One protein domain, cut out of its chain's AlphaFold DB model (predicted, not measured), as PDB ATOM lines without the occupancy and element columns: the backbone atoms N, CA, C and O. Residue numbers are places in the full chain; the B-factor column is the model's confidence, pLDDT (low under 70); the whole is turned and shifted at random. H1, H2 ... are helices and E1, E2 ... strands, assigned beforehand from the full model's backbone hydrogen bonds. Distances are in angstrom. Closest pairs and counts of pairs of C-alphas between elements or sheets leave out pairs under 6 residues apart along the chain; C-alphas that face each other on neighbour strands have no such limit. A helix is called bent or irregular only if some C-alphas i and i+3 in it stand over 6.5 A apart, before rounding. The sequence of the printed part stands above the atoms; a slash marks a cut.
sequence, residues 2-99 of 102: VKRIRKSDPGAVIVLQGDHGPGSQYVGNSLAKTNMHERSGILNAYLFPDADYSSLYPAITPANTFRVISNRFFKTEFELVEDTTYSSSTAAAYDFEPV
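AT A GLANCE: This is residues 2 to 99 of the 102 residues of an uncharacterized protein of Candidatus Hydrogenedentes bacterium (UniProt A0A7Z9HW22). With little regular structure, this loose model is a short antiparallel ribbon of E1 and E2, with H3 alongside, H1 near one end and H2 beyond the other. Residues 74 to 99 run back from H3 toward H2's end and fold back there. Of 98 printed residues, 32 are in named elements, in order H1, E1, H2, E2, H3, class mixed; the radius of gyration of the C-alphas is 16.5 A, the spans 45 by 31 by 21 A.

HOW THE PARTS SIT: H1, residues 2 to 8, comes closest to E1, residues 14 to 17, at C-alphas 2 and 14, 7.5 A. H2 is residues 36 to 40. E1 and E2, residues 44 to 47, are antiparallel at 172 degrees; N 16 and O 45, 2.9 A, are within hydrogen-bond range. H3, residues 62 to 73, and E1 are near each other, with 6 C-alpha pairs within 10 A. H2 and H3 are apart. Every O i to N i+4 pair is within range in H1 and H2, 6 of 8 in H3.

IN THESE COORDINATES: H1, 10.1 A, begins at C-alpha 2 (140.397, 172.580, 215.092). H3, 17.1 A, irregular with C-alphas 63 and 66 7.4 A apart, ends at C-alpha 73 (124.925, 170.881, 225.973).

THE WHOLE: The farthest C-alphas, Lys 7 and Ala 91, are 46.5 A apart. The links E1 to H2 and E2 to H3 are long. The printed part has no cut, and no printed residue is under pLDDT 70.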
ATOM      1  N   VAL A   2     141.353 171.802 214.263       95.69
ATOM      2  CA  VAL A   2     140.397 172.580 215.092       95.69
ATOM      3  C   VAL A   2     139.796 173.788 214.362       95.69
ATOM      4  O   VAL A   2     138.581 173.911 214.268       95.69
ATOM      5  N   LYS A   3     140.635 174.637 213.749       96.12
ATOM      6  CA  LYS A   3     140.175 175.809 212.977       96.12
ATOM      7  C   LYS A   3     139.224 175.448 211.826       96.12
ATOM      8  O   LYS A   3     138.338 176.229 211.509       96.12
ATOM      9  N   ARG A   4     139.416 174.285 211.194       97.62
ATOM     10  CA  ARG A   4     138.569 173.810 210.089       97.62
ATOM     11  C   ARG A   4     137.219 173.325 210.612       97.62
ATOM     12  O   ARG A   4     136.218 173.743 210.051       97.62
ATOM     13  N   ILE A   5     137.210 172.534 211.690       97.62
ATOM     14  CA  ILE A   5     135.976 172.066 212.347       97.62
ATOM     15  C   ILE A   5     135.147 173.267 212.806       97.62
ATOM     16  O   ILE A   5     133.992 173.385 212.425       97.62
ATOM     17  N   ARG A   6     135.766 174.227 213.503       95.75
ATOM     18  CA  ARG A   6     135.069 175.431 213.981       95.75
ATOM     19  C   ARG A   6     134.539 176.323 212.854       95.75
ATOM     20  O   ARG A   6     133.577 177.052 213.049       95.75
ATOM     21  N   LYS A   7     135.171 176.290 211.677       96.75
ATOM     22  CA  LYS A   7     134.670 177.001 210.492       96.75
ATOM     23  C   LYS A   7     133.468 176.287 209.866       96.75
ATOM     24  O   LYS A   7     132.584 176.969 209.364       96.75
ATOM     25  N   SER A   8     133.457 174.953 209.839       97.88
ATOM     26  CA  SER A   8     132.342 174.177 209.278       97.88
ATOM     27  C   SER A   8     131.145 174.080 210.220       97.88
ATOM     28  O   SER A   8     130.018 174.053 209.745       97.88
ATOM     29  N   ASP A   9     131.397 174.036 211.525       97.75
ATOM     30  CA  ASP A   9     130.384 173.978 212.572       97.75
ATOM     31  C   ASP A   9     130.813 174.868 213.754       97.75
ATOM     32  O   ASP A   9     131.623 174.456 214.592       97.75
ATOM     33  N   PRO A  10     130.309 176.116 213.819       95.69
ATOM     34  CA  PRO A  10     130.554 177.010 214.946       95.69
ATOM     35  C   PRO A  10     129.978 176.511 216.280       95.69
ATOM     36  O   PRO A  10     130.410 176.992 217.324       95.69
ATOM     37  N   GLY A  11     129.022 175.573 216.255       96.38
ATOM     38  CA  GLY A  11     128.399 174.978 217.439       96.38
ATOM     39  C   GLY A  11     129.133 173.749 217.981       96.38
ATOM     40  O   GLY A  11     128.726 173.201 219.003       96.38
ATOM     41  N   ALA A  12     130.213 173.310 217.330       97.56
ATOM     42  CA  ALA A  12     130.939 172.116 217.734       97.56
ATOM     43  C   ALA A  12     131.608 172.280 219.110       97.56
ATOM     44  O   ALA A  12     132.421 173.184 219.327       97.56
ATOM     45  N   VAL A  13     131.353 171.324 220.003       98.19
ATOM     46  CA  VAL A  13     132.203 171.068 221.171       98.19
ATOM     47  C   VAL A  13     133.421 170.282 220.696       98.19
ATOM     48  O   VAL A  13     133.281 169.238 220.060       98.19
ATOM     49  N   ILE A  14     134.627 170.774 220.985       98.19
ATOM     50  CA  ILE A  14     135.873 170.113 220.577       98.19
ATOM     51  C   ILE A  14     136.669 169.736 221.823       98.19
ATOM     52  O   ILE A  14     137.008 170.600 222.630       98.19
ATOM     53  N   VAL A  15     137.004 168.452 221.938       97.88
ATOM     54  CA  VAL A  15     137.889 167.912 222.977       97.88
ATOM     55  C   VAL A  15     139.146 167.369 222.310       97.88
ATOM     56  O   VAL A  15     139.062 166.633 221.324       97.88
ATOM     57  N   LEU A  16     140.312 167.743 222.828       97.31
ATOM     58  CA  LEU A  16     141.594 167.139 222.476       97.31
ATOM     59  C   LEU A  16     142.153 166.463 223.721       97.31
ATOM     60  O   LEU A  16     142.436 167.136 224.710       97.31
ATOM     61  N   GLN A  17     142.306 165.146 223.650       97.25
ATOM     62  CA  GLN A  17     142.676 164.325 224.792       97.25
ATOM     63  C   GLN A  17     143.817 163.379 224.409       97.25
ATOM     64  O   GLN A  17     143.751 162.730 223.364       97.25
ATOM     65  N   GLY A  18     144.858 163.320 225.238       96.94
ATOM     66  CA  GLY A  18     145.867 162.265 225.180       96.94
ATOM     67  C   GLY A  18     145.319 160.963 225.761       96.94
ATOM     68  O   GLY A  18     144.496 160.980 226.671       96.94
ATOM     69  N   ASP A  19     145.762 159.828 225.242       94.81
ATOM     70  CA  ASP A  19     145.466 158.517 225.821       94.81
ATOM     71  C   ASP A  19     146.311 158.252 227.076       94.81
ATOM     72  O   ASP A  19     145.827 157.657 228.038       94.81
ATOM     73  N   HIS A  20     147.553 158.737 227.083       94.69
ATOM     74  CA  HIS A  20     148.457 158.716 228.226       94.69
ATOM     75  C   HIS A  20     149.468 159.877 228.182       94.69
ATOM     76  O   HIS A  20     149.616 160.571 227.173       94.69
ATOM     77  N   GLY A  21     150.170 160.100 229.294       95.38
ATOM     78  CA  GLY A  21     151.301 161.024 229.374       95.38
ATOM     79  C   GLY A  21     152.586 160.432 228.770       95.38
ATOM     80  O   GLY A  21     152.594 159.275 228.343       95.38
ATOM     81  N   PRO A  22     153.693 161.188 228.700       94.31
ATOM     82  CA  PRO A  22     154.881 160.823 227.915       94.31
ATOM     83  C   PRO A  22     155.589 159.537 228.369       94.31
ATOM     84  O   PRO A  22     156.115 158.808 227.530       94.31
ATOM     85  N   GLY A  23     155.578 159.227 229.671       94.19
ATOM     86  CA  GLY A  23     156.101 157.969 230.210       94.19
ATOM     87  C   GLY A  23     157.613 157.765 230.051       94.19
ATOM     88  O   GLY A  23     158.048 156.627 229.879       94.19
ATOM     89  N   SER A  24     158.423 158.826 230.113       96.06
ATOM     90  CA  SER A  24     159.891 158.738 230.078       96.06
ATOM     91  C   SER A  24     160.480 157.911 231.227       96.06
ATOM     92  O   SER A  24     161.553 157.329 231.074       96.06
ATOM     93  N   GLN A  25     159.763 157.807 232.350       95.00
ATOM     94  CA  GLN A  25     160.114 156.979 233.508       95.00
ATOM     95  C   GLN A  25     159.142 155.799 233.691       95.00
ATOM     96  O   GLN A  25     158.817 155.410 234.812       95.00
ATOM     97  N   TYR A  26     158.636 155.233 232.594       94.69
ATOM     98  CA  TYR A  26     157.749 154.071 232.627       94.69
ATOM     99  C   TYR A  26     158.513 152.755 232.814       94.69
ATOM    100  O   TYR A  26     159.396 152.413 232.027       94.69
ATOM    101  N   VAL A  27     158.113 151.969 233.816       94.50
ATOM    102  CA  VAL A  27     158.627 150.620 234.073       94.50
ATOM    103  C   VAL A  27     157.465 149.640 233.959       94.50
ATOM    104  O   VAL A  27     156.703 149.447 234.900       94.50
ATOM    105  N   GLY A  28     157.314 149.011 232.790       89.12
ATOM    106  CA  GLY A  28     156.072 148.308 232.445       89.12
ATOM    107  C   GLY A  28     155.625 147.222 233.422       89.12
ATOM    108  O   GLY A  28     154.433 147.079 233.663       89.12
ATOM    109  N   ASN A  29     156.556 146.513 234.052       92.69
ATOM    110  CA  ASN A  29     156.249 145.466 235.028       92.69
ATOM    111  C   ASN A  29     156.204 145.961 236.486       92.69
ATOM    112  O   ASN A  29     156.173 145.137 237.397       92.69
ATOM    113  N   SER A  30     156.254 147.273 236.739       91.56
ATOM    114  CA  SER A  30     156.269 147.816 238.098       91.56
ATOM    115  C   SER A  30     155.656 149.214 238.159       91.56
ATOM    116  O   SER A  30     156.286 150.207 237.789       91.56
ATOM    117  N   LEU A  31     154.441 149.297 238.710       90.69
ATOM    118  CA  LEU A  31     153.793 150.577 239.011       90.69
ATOM    119  C   LEU A  31     154.610 151.383 240.026       90.69
ATOM    120  O   LEU A  31     154.876 152.555 239.798       90.69
ATOM    121  N   ALA A  32     155.123 150.725 241.072       90.56
ATOM    122  CA  ALA A  32     155.953 151.353 242.104       90.56
ATOM    123  C   ALA A  32     157.250 151.997 241.575       90.56
ATOM    124  O   ALA A  32     157.822 152.861 242.233       90.56
ATOM    125  N   LYS A  33     157.743 151.567 240.405       93.25
ATOM    126  CA  LYS A  33     158.921 152.156 239.744       93.25
ATOM    127  C   LYS A  33     158.560 153.066 238.572       93.25
ATOM    128  O   LYS A  33     159.459 153.627 237.953       93.25
ATOM    129  N   THR A  34     157.279 153.180 238.244       93.94
ATOM    130  CA  THR A  34     156.789 154.063 237.192       93.94
ATOM    131  C   THR A  34     156.493 155.432 237.786       93.94
ATOM    132  O   THR A  34     155.825 155.537 238.812       93.94
ATOM    133  N   ASN A  35     156.923 156.499 237.114       94.94
ATOM    134  CA  ASN A  35     156.431 157.836 237.435       94.94
ATOM    135  C   ASN A  35     154.969 157.964 236.987       94.94
ATOM    136  O   ASN A  35     154.672 158.289 235.835       94.94
ATOM    137  N   MET A  36     154.048 157.666 237.901       93.81
ATOM    138  CA  MET A  36     152.625 157.676 237.585       93.81
ATOM    139  C   MET A  36     152.085 159.083 237.352       93.81
ATOM    140  O   MET A  36     151.212 159.230 236.506       93.81
ATOM    141  N   HIS A  37     152.643 160.108 238.004       93.31
ATOM    142  CA  HIS A  37     152.287 161.505 237.744       93.31
ATOM    143  C   HIS A  37     152.591 161.899 236.291       93.31
ATOM    144  O   HIS A  37     151.772 162.508 235.609       93.31
ATOM    145  N   GLU A  38     153.756 161.503 235.773       95.00
ATOM    146  CA  GLU A  38     154.080 161.685 234.358       95.00
ATOM    147  C   GLU A  38     153.154 160.858 233.459       95.00
ATOM    148  O   GLU A  38     152.679 161.352 232.439       95.00
ATOM    149  N   ARG A  39     152.909 159.590 233.803       94.81
ATOM    150  CA  ARG A  39     152.157 158.672 232.941       94.81
ATOM    151  C   ARG A  39     150.665 159.011 232.855       94.81
ATOM    152  O   ARG A  39     150.075 158.774 231.801       94.81
ATOM    153  N   SER A  40     150.067 159.547 233.918       94.06
ATOM    154  CA  SER A  40     148.660 159.972 233.958       94.06
ATOM    155  C   SER A  40     148.450 161.429 233.535       94.06
ATOM    156  O   SER A  40     147.330 161.804 233.189       94.06
ATOM    157  N   GLY A  41     149.506 162.249 233.529       93.44
ATOM    158  CA  GLY A  41     149.471 163.643 233.095       93.44
ATOM    159  C   GLY A  41     149.261 163.775 231.587       93.44
ATOM    160  O   GLY A  41     150.219 163.876 230.820       93.44
ATOM    161  N   ILE A  42     148.002 163.773 231.155       96.06
ATOM    162  CA  ILE A  42     147.629 163.874 229.742       96.06
ATOM    163  C   ILE A  42     147.327 165.313 229.313       96.06
ATOM    164  O   ILE A  42     146.907 166.156 230.106       96.06
ATOM    165  N   LEU A  43     147.433 165.575 228.007       96.44
ATOM    166  CA  LEU A  43     146.727 166.709 227.414       96.44
ATOM    167  C   LEU A  43     145.220 166.473 227.565       96.44
ATOM    168  O   LEU A  43     144.716 165.463 227.083       96.44
ATOM    169  N   ASN A  44     144.510 167.413 228.180       96.94
ATOM    170  CA  ASN A  44     143.055 167.395 228.271       96.94
ATOM    171  C   ASN A  44     142.521 168.813 228.033       96.94
ATOM    172  O   ASN A  44     142.515 169.652 228.931       96.94
ATOM    173  N   ALA A  45     142.170 169.114 226.783       97.00
ATOM    174  CA  ALA A  45     141.814 170.459 226.351       97.00
ATOM    175  C   ALA A  45     140.397 170.503 225.779       97.00
ATOM    176  O   ALA A  45     140.018 169.682 224.942       97.00
ATOM    177  N   TYR A  46     139.656 171.529 226.183       98.00
ATOM    178  CA  TYR A  46     138.260 171.734 225.824       98.00
ATOM    179  C   TYR A  46     138.107 173.048 225.079       98.00
ATOM    180  O   TYR A  46     138.729 174.057 225.409       98.00
ATOM    181  N   LEU A  47     137.231 173.045 224.090       97.69
ATOM    182  CA  LEU A  47     136.781 174.242 223.418       97.69
ATOM    183  C   LEU A  47     135.265 174.164 223.299       97.69
ATOM    184  O   LEU A  47     134.732 173.338 222.553       97.69
ATOM    185  N   PHE A  48     134.597 175.030 224.050       98.00
ATOM    186  CA  PHE A  48     133.148 175.130 224.067       98.00
ATOM    187  C   PHE A  48     132.683 176.244 223.125       98.00
ATOM    188  O   PHE A  48     133.347 177.284 223.040       98.00
ATOM    189  N   PRO A  49     131.567 176.046 222.403       97.12
ATOM    190  CA  PRO A  49     131.071 177.017 221.427       97.12
ATOM    191  C   PRO A  49     130.609 178.332 222.074       97.12
ATOM    192  O   PRO A  49     130.673 179.381 221.440       97.12
ATOM    193  N   ASP A  50     130.187 178.288 223.337       96.62
ATOM    194  CA  ASP A  50     129.743 179.440 224.132       96.62
ATOM    195  C   ASP A  50     130.867 180.094 224.958       96.62
ATOM    196  O   ASP A  50     130.642 181.123 225.591       96.62
ATOM    197  N   ALA A  51     132.075 179.516 224.935       96.06
ATOM    198  CA  ALA A  51     133.240 179.940 225.710       96.06
ATOM    199  C   ALA A  51     133.024 180.036 227.238       96.06
ATOM    200  O   ALA A  51     133.832 180.669 227.922       96.06
ATOM    201  N   ASP A  52     131.991 179.394 227.784       97.31
ATOM    202  CA  ASP A  52     131.753 179.341 229.227       97.31
ATOM    203  C   ASP A  52     132.238 178.006 229.802       97.31
ATOM    204  O   ASP A  52     131.602 176.962 229.678       97.31
ATOM    205  N   TYR A  53     133.381 178.075 230.476       97.31
ATOM    206  CA  TYR A  53     134.080 176.935 231.060       97.31
ATOM    207  C   TYR A  53     133.810 176.761 232.559       97.31
ATOM    208  O   TYR A  53     134.543 176.033 233.219       97.31
ATOM    209  N   SER A  54     132.781 177.412 233.113       96.94
ATOM    210  CA  SER A  54     132.461 177.371 234.552       96.94
ATOM    211  C   SER A  54     132.182 175.967 235.101       96.94
ATOM    212  O   SER A  54     132.336 175.736 236.296       96.94
ATOM    213  N   SER A  55     131.794 175.025 234.237       95.75
ATOM    214  CA  SER A  55     131.577 173.618 234.593       95.75
ATOM    215  C   SER A  55     132.854 172.768 234.582       95.75
ATOM    216  O   SER A  55     132.805 171.600 234.956       95.75
ATOM    217  N   LEU A  56     133.979 173.311 234.108       97.56
ATOM    218  CA  LEU A  56     135.292 172.670 234.173       97.56
ATOM    219  C   LEU A  56     136.026 173.115 235.438       97.56
ATOM    220  O   LEU A  56     135.795 174.200 235.968       97.56
ATOM    221  N   TYR A  57     136.956 172.287 235.898       96.94
ATOM    222  CA  TYR A  57     137.741 172.552 237.096       96.94
ATOM    223  C   TYR A  57     139.163 171.989 236.944       96.94
ATOM    224  O   TYR A  57     139.362 171.053 236.168       96.94
ATOM    225  N   PRO A  58     140.172 172.541 237.646       94.12
ATOM    226  CA  PRO A  58     141.578 172.226 237.370       94.12
ATOM    227  C   PRO A  58     141.964 170.748 237.510       94.12
ATOM    228  O   PRO A  58     142.816 170.278 236.766       94.12
ATOM    229  N   ALA A  59     141.340 170.021 238.440       93.19
ATOM    230  CA  ALA A  59     141.635 168.613 238.717       93.19
ATOM    231  C   ALA A  59     140.798 167.620 237.883       93.19
ATOM    232  O   ALA A  59     140.805 166.428 238.174       93.19
ATOM    233  N   ILE A  60     140.049 168.093 236.877       96.38
ATOM    234  CA  ILE A  60     139.122 167.250 236.114       96.38
ATOM    235  C   ILE A  60     139.833 166.091 235.410       96.38
ATOM    236  O   ILE A  60     140.786 166.277 234.648       96.38
ATOM    237  N   THR A  61     139.309 164.885 235.611       95.81
ATOM    238  CA  THR A  61     139.745 163.685 234.897       95.81
ATOM    239  C   THR A  61     138.880 163.425 233.661       95.81
ATOM    240  O   THR A  61     137.713 163.834 233.596       95.81
ATOM    241  N   PRO A  62     139.391 162.661 232.675       96.38
ATOM    242  CA  PRO A  62     138.601 162.207 231.530       96.38
ATOM    243  C   PRO A  62     137.302 161.476 231.885       96.38
ATOM    244  O   PRO A  62     136.379 161.453 231.068       96.38
ATOM    245  N   ALA A  63     137.190 160.917 233.096       96.12
ATOM    246  CA  ALA A  63     135.963 160.286 233.572       96.12
ATOM    247  C   ALA A  63     134.777 161.271 233.611       96.12
ATOM    248  O   ALA A  63     133.634 160.878 233.354       96.12
ATOM    249  N   ASN A  64     135.043 162.557 233.855       98.19
ATOM    250  CA  ASN A  64     134.027 163.603 233.928       98.19
ATOM    251  C   ASN A  64     133.877 164.431 232.637       98.19
ATOM    252  O   ASN A  64     132.877 165.135 232.500       98.19
ATOM    253  N   THR A  65     134.764 164.284 231.639       97.44
ATOM    254  CA  THR A  65     134.701 164.997 230.340       97.44
ATOM    255  C   THR A  65     133.312 164.944 229.704       97.44
ATOM    256  O   THR A  65     132.681 165.978 229.472       97.44
ATOM    257  N   PHE A  66     132.807 163.739 229.426       97.06
ATOM    258  CA  PHE A  66     131.531 163.594 228.727       97.06
ATOM    259  C   PHE A  66     130.332 163.872 229.628       97.06
ATOM    260  O   PHE A  66     129.293 164.279 229.116       97.06
ATOM    261  N   ARG A  67     130.471 163.721 230.950       98.12
ATOM    262  CA  ARG A  67     129.418 164.076 231.913       98.12
ATOM    263  C   ARG A  67     129.183 165.578 231.902       98.12
ATOM    264  O   ARG A  67     128.062 166.016 231.669       98.12
ATOM    265  N   VAL A  68     130.257 166.360 232.023       98.00
ATOM    266  CA  VAL A  68     130.206 167.826 231.952       98.00
ATOM    267  C   VAL A  68     129.641 168.292 230.611       98.00
ATOM    268  O   VAL A  68     128.710 169.095 230.585       98.00
ATOM    269  N   ILE A  69     130.156 167.763 229.496       97.88
ATOM    270  CA  ILE A  69     129.680 168.139 228.156       97.88
ATOM    271  C   ILE A  69     128.200 167.794 227.985       97.88
ATOM    272  O   ILE A  69     127.437 168.617 227.478       97.88
ATOM    273  N   SER A  70     127.778 166.607 228.422       97.81
ATOM    274  CA  SER A  70     126.394 166.172 228.242       97.81
ATOM    275  C   SER A  70     125.427 166.965 229.100       97.81
ATOM    276  O   SER A  70     124.399 167.424 228.597       97.81
ATOM    277  N   ASN A  71     125.789 167.216 230.356       97.75
ATOM    278  CA  ASN A  71     124.952 168.002 231.250       97.75
ATOM    279  C   ASN A  71     124.790 169.429 230.721       97.75
ATOM    280  O   ASN A  71     123.685 169.969 230.718       97.75
ATOM    281  N   ARG A  72     125.871 170.013 230.190       96.00
ATOM    282  CA  ARG A  72     125.862 171.376 229.658       96.00
ATOM    283  C   ARG A  72     125.094 171.508 228.341       96.00
ATOM    284  O   ARG A  72     124.247 172.386 228.217       96.00
ATOM    285  N   PHE A  73     125.394 170.669 227.350       97.06
ATOM    286  CA  PHE A  73     124.925 170.881 225.973       97.06
ATOM    287  C   PHE A  73     123.747 169.992 225.565       97.06
ATOM    288  O   PHE A  73     123.001 170.354 224.657       97.06
ATOM    289  N   PHE A  74     123.537 168.864 226.248       95.50
ATOM    290  CA  PHE A  74     122.458 167.915 225.947       95.50
ATOM    291  C   PHE A  74     121.394 167.837 227.047       95.50
ATOM    292  O   PHE A  74     120.473 167.032 226.936       95.50
ATOM    293  N   LYS A  75     121.477 168.707 228.068       93.81
ATOM    294  CA  LYS A  75     120.523 168.792 229.190       93.81
ATOM    295  C   LYS A  75     120.343 167.457 229.917       93.81
ATOM    296  O   LYS A  75     119.237 167.109 230.325       93.81
ATOM    297  N   THR A  76     121.421 166.687 230.024       97.88
ATOM    298  CA  THR A  76     121.444 165.477 230.847       97.88
ATOM    299  C   THR A  76     121.718 165.823 232.308       97.88
ATOM    300  O   THR A  76     122.129 166.937 232.628       97.88
ATOM    301  N   GLU A  77     121.535 164.848 233.192       97.31
ATOM    302  CA  GLU A  77     121.745 164.999 234.638       97.31
ATOM    303  C   GLU A  77     122.679 163.898 235.164       97.31
ATOM    304  O   GLU A  77     122.396 163.226 236.151       97.31
ATOM    305  N   PHE A  78     123.793 163.651 234.467       98.12
ATOM    306  CA  PHE A  78     124.784 162.682 234.927       98.12
ATOM    307  C   PHE A  78     125.491 163.192 236.179       98.12
ATOM    308  O   PHE A  78     126.090 164.269 236.166       98.12
ATOM    309  N   GLU A  79     125.487 162.384 237.231       98.12
ATOM    310  CA  GLU A  79     126.306 162.631 238.412       98.12
ATOM    311  C   GLU A  79     127.801 162.599 238.046       98.12
ATOM    312  O   GLU A  79     128.254 161.739 237.272       98.12
ATOM    313  N   LEU A  80     128.557 163.562 238.581       97.94
ATOM    314  CA  LEU A  80     130.014 163.566 238.478       97.94
ATOM    315  C   LEU A  80     130.586 162.478 239.382       97.94
ATOM    316  O   LEU A  80     130.108 162.267 240.491       97.94
ATOM    317  N   VAL A  81     131.615 161.791 238.900       97.62
ATOM    318  CA  VAL A  81     132.311 160.759 239.675       97.62
ATOM    319  C   VAL A  81     133.583 161.325 240.288       97.62
ATOM    320  O   VAL A  81     134.069 162.371 239.864       97.62
ATOM    321  N   GLU A  82     134.134 160.632 241.278       96.62
ATOM    322  CA  GLU A  82     135.402 161.024 241.884       96.62
ATOM    323  C   GLU A  82     136.541 161.000 240.852       96.62
ATOM    324  O   GLU A  82     136.678 160.057 240.067       96.62
ATOM    325  N   ASP A  83     137.378 162.035 240.873       95.38
ATOM    326  CA  ASP A  83     138.538 162.193 239.998       95.38
ATOM    327  C   ASP A  83     139.715 161.319 240.469       95.38
ATOM    328  O   ASP A  83     140.737 161.803 240.953       95.38
ATOM    329  N   THR A  84     139.555 160.002 240.323       93.88
ATOM    330  CA  THR A  84     140.544 158.982 240.705       93.88
ATOM    331  C   THR A  84     141.207 158.347 239.486       93.88
ATOM    332  O   THR A  84     140.617 158.224 238.412       93.88
ATOM    333  N   THR A  85     142.468 157.938 239.639       92.94
ATOM    334  CA  THR A  85     143.240 157.257 238.589       92.94
ATOM    335  C   THR A  85     143.592 155.848 239.040       92.94
ATOM    336  O   THR A  85     144.044 155.655 240.166       92.94
ATOM    337  N   TYR A  86     143.439 154.878 238.141       94.44
ATOM    338  CA  TYR A  86     143.824 153.486 238.358       94.44
ATOM    339  C   TYR A  86     144.805 153.037 237.280       94.44
ATOM    340  O   TYR A  86     144.744 153.499 236.137       94.44
ATOM    341  N   SER A  87     145.704 152.119 237.623       94.25
ATOM    342  CA  SER A  87     146.643 151.536 236.668       94.25
ATOM    343  C   SER A  87     146.953 150.082 236.995       94.25
ATOM    344  O   SER A  87     146.722 149.633 238.108       94.25
ATOM    345  N   SER A  88     147.464 149.346 236.014       94.62
ATOM    346  CA  SER A  88     147.949 147.974 236.180       94.62
ATOM    347  C   SER A  88     149.316 147.839 235.518       94.62
ATOM    348  O   SER A  88     149.620 148.519 234.533       94.62
ATOM    349  N   SER A  89     150.167 146.978 236.074       93.00
ATOM    350  CA  SER A  89     151.432 146.631 235.422       93.00
ATOM    351  C   SER A  89     151.190 145.648 234.277       93.00
ATOM    352  O   SER A  89     150.223 144.888 234.277       93.00
ATOM    353  N   THR A  90     152.114 145.571 233.323       90.69
ATOM    354  CA  THR A  90     152.049 144.568 232.252       90.69
ATOM    355  C   THR A  90     152.179 143.135 232.769       90.69
ATOM    356  O   THR A  90     151.733 142.210 232.096       90.69
ATOM    357  N   ALA A  91     152.775 142.939 233.950       91.44
ATOM    358  CA  ALA A  91     152.910 141.629 234.585       91.44
ATOM    359  C   ALA A  91     151.605 141.150 235.249       91.44
ATOM    360  O   ALA A  91     151.418 139.948 235.414       91.44
ATOM    361  N   ALA A  92     150.712 142.078 235.596       92.44
ATOM    362  CA  ALA A  92     149.419 141.827 236.227       92.44
ATOM    363  C   ALA A  92     148.328 142.619 235.488       92.44
ATOM    364  O   ALA A  92     147.671 143.494 236.044       92.44
ATOM    365  N   ALA A  93     148.188 142.361 234.184       91.50
ATOM    366  CA  ALA A  93     147.207 143.059 233.362       91.50
ATOM    367  C   ALA A  93     145.794 142.892 233.945       91.50
ATOM    368  O   ALA A  93     145.410 141.788 234.332       91.50
ATOM    369  N   TYR A  94     145.027 143.983 233.960       93.12
ATOM    370  CA  TYR A  94     143.675 144.076 234.535       93.12
ATOM    371  C   TYR A  94     143.581 143.999 236.065       93.12
ATOM    372  O   TYR A  94     142.485 144.178 236.596       93.12
ATOM    373  N   ASP A  95     144.693 143.800 236.772       95.12
ATOM    374  CA  ASP A  95     144.756 143.962 238.224       95.12
ATOM    375  C   ASP A  95     145.026 145.437 238.539       95.12
ATOM    376  O   ASP A  95     146.167 145.907 238.540       95.12
ATOM    377  N   PHE A  96     143.944 146.213 238.620       94.88
ATOM    378  CA  PHE A  96     144.010 147.666 238.734       94.88
ATOM    379  C   PHE A  96     144.181 148.108 240.183       94.88
ATOM    380  O   PHE A  96     143.348 147.821 241.041       94.88
ATOM    381  N   GLU A  97     145.206 148.915 240.414       93.44
ATOM    382  CA  GLU A  97     145.495 149.543 241.696       93.44
ATOM    383  C   GLU A  97     145.267 151.061 241.598       93.44
ATOM    384  O   GLU A  97     145.511 151.655 240.536       93.44
ATOM    385  N   PRO A  98     144.791 151.713 242.674       94.12
ATOM    386  CA  PRO A  98     144.679 153.164 242.710       94.12
ATOM    387  C   PRO A  98     146.069 153.810 242.644       94.12
ATOM    388  O   PRO A  98     147.015 153.376 243.299       94.12
ATOM    389  N   VAL A  99     146.186 154.879 241.863       91.81
ATOM    390  CA  VAL A  99     147.399 155.693 241.777       91.81
ATOM    391  C   VAL A  99     147.345 156.783 242.840       91.81
ATOM    392  O   VAL A  99     146.424 157.599 242.838       91.81
TER     393      VAL A  99